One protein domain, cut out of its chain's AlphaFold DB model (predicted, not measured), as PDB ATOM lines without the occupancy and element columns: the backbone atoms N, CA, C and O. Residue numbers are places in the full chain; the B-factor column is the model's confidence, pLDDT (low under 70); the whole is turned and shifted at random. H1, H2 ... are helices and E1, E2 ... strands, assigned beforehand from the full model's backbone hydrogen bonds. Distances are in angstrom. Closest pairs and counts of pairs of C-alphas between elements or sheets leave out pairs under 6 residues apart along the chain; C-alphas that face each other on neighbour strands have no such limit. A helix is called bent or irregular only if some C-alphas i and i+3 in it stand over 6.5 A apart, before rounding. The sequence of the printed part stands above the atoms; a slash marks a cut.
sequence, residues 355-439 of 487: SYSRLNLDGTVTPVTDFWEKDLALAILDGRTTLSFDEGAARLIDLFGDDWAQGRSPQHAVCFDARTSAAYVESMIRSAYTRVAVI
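What this domain is: This is residues 355 to 439 of the 487 residues of an uncharacterized protein of Mycolicibacterium hippocampi (UniProt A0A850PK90). A helical hairpin, H2 and H3, has H1 crossing H3 on its side, while a small two-stranded hairpin, E1 and E2, makes an extension at one end and the last part of H3, residues 431 to 437, sticks out with 438 and 439. The printed part has 85 residues with, in order, E1, E2, H1, H2 and H3, mostly helix; the sheet E1 - E2 is antiparallel. It is only just compact, close to loose, with a radius of gyration of the C-alphas of 13.8 A, and flat, spanning 40 by 39 by 18 A.

Where its parts are: Find C-alpha 356 at (60.056, 17.589, 65.092), where E1, residues 356 to 359, begins; it is 9.8 A long. E2, residues 365 to 368, measures 9.4 A. H1, residues 372 to 381, runs 14.3 A, and H2, residues 389 to 405, runs 24.1 A. H3, residues 418 to 437, runs 28.0 A and ends at C-alpha 437, at (57.190, 22.733, 42.951).

How they stand to each other: In the hairpin E1 and E2, look for N 356 and O 368, 2.9 A apart, within hydrogen-bond range. E1 is apart from H1, H2 and H3. H1 touches H3 residues 421 to 429 alone, closest at C-alphas 373 and 425, 5.5 A, at a steep tilt of 50 degrees, the same way. H2 touches H3 residues 418 to 426 alone, closest at C-alphas 393 and 422, 4.9 A, at a shallow tilt of 26 degrees, opposite ways. H2 is irregular, with C-alphas 390 and 393 9.1 A apart, and has a kink of 28 degrees near residue 399. Every O i to N i+4 pair is within hydrogen-bond range in H1 and H3, but 7 of 13 in H2.

The domain as a whole: The farthest C-alphas, of Gln 406 and Ile 439, are 42.8 A apart. The printed part has no cut. The link from H2 to H3 is long, 12 residues. Confidence is under 70 at residues 386 to 396 and 436 to 439.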
ATOM      1  N   SER A 355      57.705  20.686  62.193       86.50
ATOM      2  CA  SER A 355      57.897  20.338  63.596       86.50
ATOM      3  C   SER A 355      58.602  18.992  63.696       86.50
ATOM      4  O   SER A 355      58.450  18.125  62.831       86.50
ATOM      5  N   TYR A 356      59.387  18.833  64.752       80.69
ATOM      6  CA  TYR A 356      60.056  17.589  65.092       80.69
ATOM      7  C   TYR A 356      59.329  16.934  66.268       80.69
ATOM      8  O   TYR A 356      59.028  17.590  67.259       80.69
ATOM      9  N   SER A 357      59.029  15.641  66.175       82.06
ATOM     10  CA  SER A 357      58.400  14.903  67.276       82.06
ATOM     11  C   SER A 357      59.469  14.374  68.225       82.06
ATOM     12  O   SER A 357      60.225  13.474  67.862       82.06
ATOM     13  N   ARG A 358      59.533  14.913  69.447       79.62
ATOM     14  CA  ARG A 358      60.461  14.450  70.484       79.62
ATOM     15  C   ARG A 358      59.761  13.458  71.406       79.62
ATOM     16  O   ARG A 358      58.751  13.799  72.014       79.62
ATOM     17  N   LEU A 359      60.324  12.258  71.528       75.56
ATOM     18  CA  LEU A 359      59.917  11.289  72.544       75.56
ATOM     19  C   LEU A 359      60.562  11.665  73.885       75.56
ATOM     20  O   LEU A 359      61.786  11.764  73.990       75.56
ATOM     21  N   ASN A 360      59.736  11.899  74.895       78.19
ATOM     22  CA  ASN A 360      60.164  12.171  76.260       78.19
ATOM     23  C   ASN A 360      60.452  10.864  77.010       78.19
ATOM     24  O   ASN A 360      60.013   9.783  76.618       78.19
ATOM     25  N   LEU A 361      61.175  10.969  78.127       75.69
ATOM     26  CA  LEU A 361      61.529   9.819  78.972       75.69
ATOM     27  C   LEU A 361      60.305   9.119  79.588       75.69
ATOM     28  O   LEU A 361      60.389   7.950  79.950       75.69
ATOM     29  N   ASP A 362      59.175   9.816  79.683       80.00
ATOM     30  CA  ASP A 362      57.889   9.279  80.140       80.00
ATOM     31  C   ASP A 362      57.067   8.616  79.013       80.00
ATOM     32  O   ASP A 362      55.937   8.187  79.240       80.00
ATOM     33  N   GLY A 363      57.622   8.525  77.799       75.75
ATOM     34  CA  GLY A 363      56.972   7.940  76.626       75.75
ATOM     35  C   GLY A 363      56.004   8.876  75.896       75.75
ATOM     36  O   GLY A 363      55.424   8.476  74.886       75.75
ATOM     37  N   THR A 364      55.826  10.117  76.358       78.44
ATOM     38  CA  THR A 364      54.998  11.110  75.659       78.44
ATOM     39  C   THR A 364      55.735  11.698  74.455       78.44
ATOM     40  O   THR A 364      56.961  11.797  74.443       78.44
ATOM     41  N   VAL A 365      54.992  12.091  73.417       82.50
ATOM     42  CA  VAL A 365      55.552  12.745  72.226       82.50
ATOM     43  C   VAL A 365      55.173  14.220  72.251       82.50
ATOM     44  O   VAL A 365      53.991  14.555  72.174       82.50
ATOM     45  N   THR A 366      56.166  15.104  72.339       81.94
ATOM     46  CA  THR A 366      55.953  16.557  72.280       81.94
ATOM     47  C   THR A 366      56.463  17.107  70.947       81.94
ATOM     48  O   THR A 366      57.608  16.828  70.573       81.94
ATOM     49  N   PRO A 367      55.656  17.896  70.214       84.75
ATOM     50  CA  PRO A 367      56.138  18.592  69.032       84.75
ATOM     51  C   PRO A 367      57.089  19.721  69.444       84.75
ATOM     52  O   PRO A 367      56.732  20.602  70.222       84.75
ATOM     53  N   VAL A 368      58.300  19.697  68.899       85.00
ATOM     54  CA  VAL A 368      59.285  20.773  68.988       85.00
ATOM     55  C   VAL A 368      59.188  21.582  67.702       85.00
ATOM     56  O   VAL A 368      59.452  21.074  66.609       85.00
ATOM     57  N   THR A 369      58.750  22.830  67.825       84.00
ATOM     58  CA  THR A 369      58.609  23.751  66.689       84.00
ATOM     59  C   THR A 369      59.833  24.628  66.491       84.00
ATOM     60  O   THR A 369      60.032  25.090  65.372       84.00
ATOM     61  N   ASP A 370      60.647  24.805  67.533       85.88
ATOM     62  CA  ASP A 370      61.775  25.731  67.549       85.88
ATOM     63  C   ASP A 370      63.053  24.932  67.792       85.88
ATOM     64  O   ASP A 370      63.237  24.325  68.852       85.88
ATOM     65  N   PHE A 371      63.897  24.865  66.769       91.56
ATOM     66  CA  PHE A 371      65.155  24.136  66.810       91.56
ATOM     67  C   PHE A 371      66.135  24.701  65.790       91.56
ATOM     68  O   PHE A 371      65.747  25.235  64.748       91.56
ATOM     69  N   TRP A 372      67.417  24.544  66.093       90.56
ATOM     70  CA  TRP A 372      68.495  25.229  65.389       90.56
ATOM     71  C   TRP A 372      68.524  24.949  63.879       90.56
ATOM     72  O   TRP A 372      68.696  25.868  63.081       90.56
ATOM     73  N   GLU A 373      68.302  23.702  63.455       90.88
ATOM     74  CA  GLU A 373      68.304  23.328  62.036       90.88
ATOM     75  C   GLU A 373      67.200  24.045  61.242       90.88
ATOM     76  O   GLU A 373      67.387  24.389  60.073       90.88
ATOM     77  N   LYS A 374      66.057  24.321  61.875       91.75
ATOM     78  CA  LYS A 374      64.965  25.073  61.253       91.75
ATOM     79  C   LYS A 374      65.319  26.547  61.105       91.75
ATOM     80  O   LYS A 374      65.113  27.111  60.032       91.75
ATOM     81  N   ASP A 375      65.898  27.150  62.140       88.19
ATOM     82  CA  ASP A 375      66.342  28.546  62.100       88.19
ATOM     83  C   ASP A 375      67.429  28.753  61.043       88.19
ATOM     84  O   ASP A 375      67.405  29.736  60.299       88.19
ATOM     85  N   LEU A 376      68.340  27.790  60.907       85.25
ATOM     86  CA  LEU A 376      69.366  27.809  59.874       85.25
ATOM     87  C   LEU A 376      68.772  27.658  58.468       85.25
ATOM     88  O   LEU A 376      69.158  28.398  57.562       85.25
ATOM     89  N   ALA A 377      67.805  26.756  58.276       85.88
ATOM     90  CA  ALA A 377      67.105  26.613  56.999       85.88
ATOM     91  C   ALA A 377      66.389  27.911  56.589       85.88
ATOM     92  O   ALA A 377      66.472  28.331  55.433       85.88
ATOM     93  N   LEU A 378      65.737  28.584  57.543       86.56
ATOM     94  CA  LEU A 378      65.112  29.889  57.327       86.56
ATOM     95  C   LEU A 378      66.153  30.975  57.023       86.56
ATOM     96  O   LEU A 378      65.966  31.746  56.086       86.56
ATOM     97  N   ALA A 379      67.283  31.006  57.734       82.81
ATOM     98  CA  ALA A 379      68.358  31.966  57.485       82.81
ATOM     99  C   ALA A 379      69.000  31.804  56.092       82.81
ATOM    100  O   ALA A 379      69.371  32.803  55.467       82.81
ATOM    101  N   ILE A 380      69.098  30.568  55.584       81.38
ATOM    102  CA  ILE A 380      69.536  30.263  54.211       81.38
ATOM    103  C   ILE A 380      68.517  30.798  53.195       81.38
ATOM    104  O   ILE A 380      68.896  31.509  52.267       81.38
ATOM    105  N   LEU A 381      67.221  30.532  53.393       81.56
ATOM    106  CA  LEU A 381      66.145  31.058  52.534       81.56
ATOM    107  C   LEU A 381      66.008  32.590  52.605       81.56
ATOM    108  O   LEU A 381      65.503  33.226  51.677       81.56
ATOM    109  N   ASP A 382      66.449  33.197  53.701       79.81
ATOM    110  CA  ASP A 382      66.481  34.645  53.887       79.81
ATOM    111  C   ASP A 382      67.701  35.320  53.258       79.81
ATOM    112  O   ASP A 382      67.759  36.550  53.226       79.81
ATOM    113  N   GLY A 383      68.681  34.550  52.775       75.50
ATOM    114  CA  GLY A 383      69.953  35.093  52.295       75.50
ATOM    115  C   GLY A 383      70.776  35.762  53.403       75.50
ATOM    116  O   GLY A 383      71.658  36.567  53.118       75.50
ATOM    117  N   ARG A 384      70.499  35.448  54.679       74.38
ATOM    118  CA  ARG A 384      71.247  35.963  55.845       74.38
ATOM    119  C   ARG A 384      72.530  35.179  56.112       74.38
ATOM    120  O   ARG A 384      73.266  35.499  57.041       74.38
ATOM    121  N   THR A 385      72.787  34.146  55.316       72.44
ATOM    122  CA  THR A 385      73.993  33.321  55.382       72.44
ATOM    123  C   THR A 385      74.732  33.382  54.049       72.44
ATOM    124  O   THR A 385      74.141  33.661  53.008       72.44
ATOM    125  N   THR A 386      76.031  33.095  54.072       65.56
ATOM    126  CA  THR A 386      76.848  32.928  52.857       65.56
ATOM    127  C   THR A 386      76.648  31.566  52.187       65.56
ATOM    128  O   THR A 386      77.308  31.272  51.192       65.56
ATOM    129  N   LEU A 387      75.769  30.730  52.747       66.31
ATOM    130  CA  LEU A 387      75.454  29.400  52.260       66.31
ATOM    131  C   LEU A 387      74.379  29.491  51.185       66.31
ATOM    132  O   LEU A 387      73.298  30.035  51.418       66.31
ATOM    133  N   SER A 388      74.661  28.918  50.020       64.81
ATOM    134  CA  SER A 388      73.648  28.707  48.989       64.81
ATOM    135  C   SER A 388      73.103  27.280  49.039       64.81
ATOM    136  O   SER A 388      73.761  26.355  49.514       64.81
ATOM    137  N   PHE A 389      71.896  27.089  48.501       57.69
ATOM    138  CA  PHE A 389      71.273  25.768  48.381       57.69
ATOM    139  C   PHE A 389      72.132  24.775  47.571       57.69
ATOM    140  O   PHE A 389      72.131  23.578  47.857       57.69
ATOM    141  N   ASP A 390      72.892  25.274  46.591       53.88
ATOM    142  CA  ASP A 390      73.675  24.459  45.656       53.88
ATOM    143  C   ASP A 390      75.011  23.959  46.225       53.88
ATOM    144  O   ASP A 390      75.550  22.960  45.747       53.88
ATOM    145  N   GLU A 391      75.551  24.619  47.250       55.31
ATOM    146  CA  GLU A 391      76.842  24.247  47.849       55.31
ATOM    147  C   GLU A 391      76.739  23.062  48.826       55.31
ATOM    148  O   GLU A 391      77.760  22.472  49.183       55.31
ATOM    149  N   GLY A 392      75.510  22.646  49.157       55.19
ATOM    150  CA  GLY A 392      75.185  21.347  49.746       55.19
ATOM    151  C   GLY A 392      75.671  21.124  51.182       55.19
ATOM    152  O   GLY A 392      76.476  21.876  51.735       55.19
ATOM    153  N   ALA A 393      75.194  20.032  51.791       56.94
ATOM    154  CA  ALA A 393      75.534  19.614  53.154       56.94
ATOM    155  C   ALA A 393      77.043  19.586  53.469       56.94
ATOM    156  O   ALA A 393      77.416  19.714  54.629       56.94
ATOM    157  N   ALA A 394      77.916  19.467  52.462       62.59
ATOM    158  CA  ALA A 394      79.368  19.499  52.633       62.59
ATOM    159  C   ALA A 394      79.865  20.820  53.243       62.59
ATOM    160  O   ALA A 394      80.608  20.794  54.217       62.59
ATOM    161  N   ARG A 395      79.392  21.972  52.751       69.00
ATOM    162  CA  ARG A 395      79.828  23.277  53.274       69.00
ATOM    163  C   ARG A 395      79.285  23.543  54.682       69.00
ATOM    164  O   ARG A 395      79.957  24.178  55.485       69.00
ATOM    165  N   LEU A 396      78.094  23.024  54.993       65.75
ATOM    166  CA  LEU A 396      77.517  23.037  56.343       65.75
ATOM    167  C   LEU A 396      78.342  22.195  57.328       65.75
ATOM    168  O   LEU A 396      78.576  22.628  58.454       65.75
ATOM    169  N   ILE A 397      78.811  21.022  56.895       70.44
ATOM    170  CA  ILE A 397      79.705  20.164  57.683       70.44
ATOM    171  C   ILE A 397      81.044  20.865  57.923       70.44
ATOM    172  O   ILE A 397      81.524  20.853  59.048       70.44
ATOM    173  N   ASP A 398      81.607  21.525  56.912       72.81
ATOM    174  CA  ASP A 398      82.879  22.244  57.048       72.81
ATOM    175  C   ASP A 398      82.773  23.468  57.978       72.81
ATOM    176  O   ASP A 398      83.721  23.795  58.685       72.81
ATOM    177  N   LEU A 399      81.622  24.153  57.999       71.00
ATOM    178  CA  LEU A 399      81.400  25.341  58.834       71.00
ATOM    179  C   LEU A 399      81.189  25.024  60.316       71.00
ATOM    180  O   LEU A 399      81.570  25.832  61.157       71.00
ATOM    181  N   PHE A 400      80.565  23.887  60.632       72.12
ATOM    182  CA  PHE A 400      80.141  23.566  62.002       72.12
ATOM    183  C   PHE A 400      80.750  22.272  62.558       72.12
ATOM    184  O   PHE A 400      80.567  21.962  63.735       72.12
ATOM    185  N   GLY A 401      81.471  21.507  61.739       72.12
ATOM    186  CA  GLY A 401      82.049  20.216  62.112       72.12
ATOM    187  C   GLY A 401      83.050  20.318  63.257       72.12
ATOM    188  O   GLY A 401      82.998  19.503  64.176       72.12
ATOM    189  N   ASP A 402      83.891  21.354  63.252       71.94
ATOM    190  CA  ASP A 402      84.901  21.573  64.291       71.94
ATOM    191  C   ASP A 402      84.277  21.948  65.645       71.94
ATOM    192  O   ASP A 402      84.717  21.455  66.686       71.94
ATOM    193  N   ASP A 403      83.213  22.758  65.648       72.00
ATOM    194  CA  ASP A 403      82.495  23.132  66.871       72.00
ATOM    195  C   ASP A 403      81.765  21.923  67.481       72.00
ATOM    196  O   ASP A 403      81.838  21.688  68.691       72.00
ATOM    197  N   TRP A 404      81.142  21.082  66.649       76.69
ATOM    198  CA  TRP A 404      80.522  19.832  67.103       76.69
ATOM    199  C   TRP A 404      81.543  18.807  67.604       76.69
ATOM    200  O   TRP A 404      81.308  18.166  68.630       76.69
ATOM    201  N   ALA A 405      82.692  18.673  66.933       72.25
ATOM    202  CA  ALA A 405      83.775  17.780  67.353       72.25
ATOM    203  C   ALA A 405      84.377  18.188  68.709       72.25
ATOM    204  O   ALA A 405      84.856  17.342  69.462       72.25
ATOM    205  N   GLN A 406      84.298  19.476  69.055       76.50
ATOM    206  CA  GLN A 406      84.690  20.014  70.360       76.50
ATOM    207  C   GLN A 406      83.563  19.955  71.409       76.50
ATOM    208  O   GLN A 406      83.704  20.524  72.494       76.50
ATOM    209  N   GLY A 407      82.441  19.292  71.106       73.06
ATOM    210  CA  GLY A 407      81.288  19.168  72.003       73.06
ATOM    211  C   GLY A 407      80.484  20.461  72.171       73.06
ATOM    212  O   GLY A 407      79.670  20.562  73.089       73.06
ATOM    213  N   ARG A 408      80.697  21.461  71.308       76.69
ATOM    214  CA  ARG A 408      79.991  22.748  71.314       76.69
ATOM    215  C   ARG A 408      78.843  22.723  70.311       76.69
ATOM    216  O   ARG A 408      78.806  23.511  69.369       76.69
ATOM    217  N   SER A 409      77.897  21.807  70.508       78.06
ATOM    218  CA  SER A 409      76.677  21.799  69.701       78.06
ATOM    219  C   SER A 409      75.909  23.119  69.890       78.06
ATOM    220  O   SER A 409      75.778  23.581  71.030       78.06
ATOM    221  N   PRO A 410      75.352  23.713  68.823       81.69
ATOM    222  CA  PRO A 410      74.466  24.861  68.906       81.69
ATOM    223  C   PRO A 410      73.294  24.623  69.857       81.69
ATOM    224  O   PRO A 410      72.772  23.512  69.990       81.69
ATOM    225  N   GLN A 411      72.866  25.696  70.518       80.12
ATOM    226  CA  GLN A 411      71.718  25.648  71.416       80.12
ATOM    227  C   GLN A 411      70.467  25.216  70.645       80.12
ATOM    228  O   GLN A 411      70.196  25.726  69.563       80.12
ATOM    229  N   HIS A 412      69.703  24.285  71.222       84.12
ATOM    230  CA  HIS A 412      68.464  23.749  70.647       84.12
ATOM    231  C   HIS A 412      68.624  22.988  69.316       84.12
ATOM    232  O   HIS A 412      67.635  22.804  68.605       84.12
ATOM    233  N   ALA A 413      69.827  22.507  68.982       86.38
ATOM    234  CA  ALA A 413      69.992  21.525  67.911       86.38
ATOM    235  C   ALA A 413      69.268  20.217  68.262       86.38
ATOM    236  O   ALA A 413      69.352  19.732  69.396       86.38
ATOM    237  N   VAL A 414      68.538  19.654  67.297       86.94
ATOM    238  CA  VAL A 414      67.858  18.356  67.477       86.94
ATOM    239  C   VAL A 414      68.709  17.183  67.005       86.94
ATOM    240  O   VAL A 414      68.461  16.052  67.423       86.94
ATOM    241  N   CYS A 415      69.705  17.430  66.154       86.19
ATOM    242  CA  CYS A 415      70.640  16.405  65.711       86.19
ATOM    243  C   CYS A 415      71.913  16.400  66.575       86.19
ATOM    244  O   CYS A 415      72.332  17.414  67.131       86.19
ATOM    245  N   PHE A 416      72.536  15.225  66.690       82.94
ATOM    246  CA  PHE A 416      73.667  14.995  67.598       82.94
ATOM    247  C   PHE A 416      75.033  15.316  66.985       82.94
ATOM    248  O   PHE A 416      76.017  15.434  67.711       82.94
ATOM    249  N   ASP A 417      75.098  15.485  65.666       83.44
ATOM    250  CA  ASP A 417      76.326  15.757  64.930       83.44
ATOM    251  C   ASP A 417      76.064  16.683  63.730       83.44
ATOM    252  O   ASP A 417      74.955  16.732  63.186       83.44
ATOM    253  N   ALA A 418      77.108  17.394  63.296       79.12
ATOM    254  CA  ALA A 418      77.028  18.375  62.214       79.12
ATOM    255  C   ALA A 418      76.595  17.768  60.866       79.12
ATOM    256  O   ALA A 418      75.966  18.450  60.054       79.12
ATOM    257  N   ARG A 419      76.899  16.489  60.611       80.50
ATOM    258  CA  ARG A 419      76.546  15.805  59.358       80.50
ATOM    259  C   ARG A 419      75.055  15.527  59.292       80.50
ATOM    260  O   ARG A 419      74.425  15.799  58.269       80.50
ATOM    261  N   THR A 420      74.495  15.029  60.384       81.38
ATOM    262  CA  THR A 420      73.069  14.771  60.537       81.38
ATOM    263  C   THR A 420      72.291  16.085  60.523       81.38
ATOM    264  O   THR A 420      71.317  16.182  59.778       81.38
ATOM    265  N   SER A 421      72.763  17.132  61.217       84.06
ATOM    266  CA  SER A 421      72.163  18.473  61.133       84.06
ATOM    267  C   SER A 421      72.167  19.014  59.698       84.06
ATOM    268  O   SER A 421      71.135  19.468  59.210       84.06
ATOM    269  N   ALA A 422      73.294  18.926  58.982       81.44
ATOM    270  CA  ALA A 422      73.406  19.414  57.607       81.44
ATOM    271  C   ALA A 422      72.460  18.680  56.642       81.44
ATOM    272  O   ALA A 422      71.768  19.312  55.840       81.44
ATOM    273  N   ALA A 423      72.386  17.351  56.750       79.19
ATOM    274  CA  ALA A 423      71.455  16.542  55.968       79.19
ATOM    275  C   ALA A 423      69.990  16.871  56.302       79.19
ATOM    276  O   ALA A 423      69.135  16.873  55.413       79.19
ATOM    277  N   TYR A 424      69.699  17.176  57.567       85.50
ATOM    278  CA  TYR A 424      68.357  17.522  58.018       85.50
ATOM    279  C   TYR A 424      67.907  18.895  57.497       85.50
ATOM    280  O   TYR A 424      66.808  19.002  56.948       85.50
ATOM    281  N   VAL A 425      68.781  19.907  57.548       84.81
ATOM    282  CA  VAL A 425      68.573  21.233  56.929       84.81
ATOM    283  C   VAL A 425      68.333  21.097  55.423       84.81
ATOM    284  O   VAL A 425      67.363  21.639  54.885       84.81
ATOM    285  N   GLU A 426      69.170  20.322  54.728       83.12
ATOM    286  CA  GLU A 426      69.024  20.095  53.289       83.12
ATOM    287  C   GLU A 426      67.698  19.391  52.956       83.12
ATOM    288  O   GLU A 426      66.976  19.805  52.045       83.12
ATOM    289  N   SER A 427      67.343  18.352  53.713       81.94
ATOM    290  CA  SER A 427      66.087  17.617  53.548       81.94
ATOM    291  C   SER A 427      64.869  18.510  53.789       81.94
ATOM    292  O   SER A 427      63.894  18.436  53.041       81.94
ATOM    293  N   MET A 428      64.924  19.386  54.790       85.81
ATOM    294  CA  MET A 428      63.860  20.332  55.123       85.81
ATOM    295  C   MET A 428      63.576  21.298  53.971       85.81
ATOM    296  O   MET A 428      62.423  21.409  53.541       85.81
ATOM    297  N   ILE A 429      64.622  21.918  53.417       82.44
ATOM    298  CA  ILE A 429      64.509  22.836  52.275       82.44
ATOM    299  C   ILE A 429      64.076  22.077  51.013       82.44
ATOM    300  O   ILE A 429      63.167  22.519  50.313       82.44
ATOM    301  N   ARG A 430      64.652  20.898  50.727       79.50
ATOM    302  CA  ARG A 430      64.264  20.064  49.568       79.50
ATOM    303  C   ARG A 430      62.823  19.573  49.653       79.50
ATOM    304  O   ARG A 430      62.133  19.503  48.634       79.50
ATOM    305  N   SER A 431      62.363  19.209  50.844       78.62
ATOM    306  CA  SER A 431      60.990  18.766  51.066       78.62
ATOM    307  C   SER A 431      60.011  19.920  50.876       78.62
ATOM    308  O   SER A 431      58.981  19.718  50.232       78.62
ATOM    309  N   ALA A 432      60.339  21.114  51.379       79.62
ATOM    310  CA  ALA A 432      59.564  22.326  51.124       79.62
ATOM    311  C   ALA A 432      59.527  22.647  49.627       79.62
ATOM    312  O   ALA A 432      58.458  22.843  49.052       79.62
ATOM    313  N   TYR A 433      60.679  22.562  48.966       75.31
ATOM    314  CA  TYR A 433      60.802  22.752  47.528       75.31
ATOM    315  C   TYR A 433      59.944  21.781  46.728       75.31
ATOM    316  O   TYR A 433      59.209  22.196  45.841       75.31
ATOM    317  N   THR A 434      59.970  20.495  47.067       71.56
ATOM    318  CA  THR A 434      59.166  19.482  46.374       71.56
ATOM    319  C   THR A 434      57.669  19.740  46.554       71.56
ATOM    320  O   THR A 434      56.905  19.547  45.612       71.56
ATOM    321  N   ARG A 435      57.231  20.210  47.729       70.88
ATOM    322  CA  ARG A 435      55.823  20.560  47.976       70.88
ATOM    323  C   ARG A 435      55.388  21.808  47.206       70.88
ATOM    324  O   ARG A 435      54.302  21.798  46.637       70.88
ATOM    325  N   VAL A 436      56.236  22.834  47.130       66.06
ATOM    326  CA  VAL A 436      55.960  24.068  46.373       66.06
ATOM    327  C   VAL A 436      56.028  23.828  44.856       66.06
ATOM    328  O   VAL A 436      55.142  24.267  44.127       66.06
ATOM    329  N   ALA A 437      56.996  23.043  44.373       57.53
ATOM    330  CA  ALA A 437      57.190  22.733  42.951       57.53
ATOM    331  C   ALA A 437      56.137  21.783  42.353       57.53
ATOM    332  O   ALA A 437      56.014  21.679  41.136       57.53
ATOM    333  N   VAL A 438      55.373  21.072  43.189       52.62
ATOM    334  CA  VAL A 438      54.198  20.296  42.749       52.62
ATOM    335  C   VAL A 438      52.976  21.204  42.526       52.62
ATOM    336  O   VAL A 438      52.014  20.776  41.889       52.62
ATOM    337  N   ILE A 439      53.012  22.448  43.021       46.28
ATOM    338  CA  ILE A 439      51.878  23.380  43.010       46.28
ATOM    339  C   ILE A 439      52.033  24.473  41.932       46.28
ATOM    340  O   ILE A 439      51.018  24.879  41.375       46.28
TER     341      ILE A 439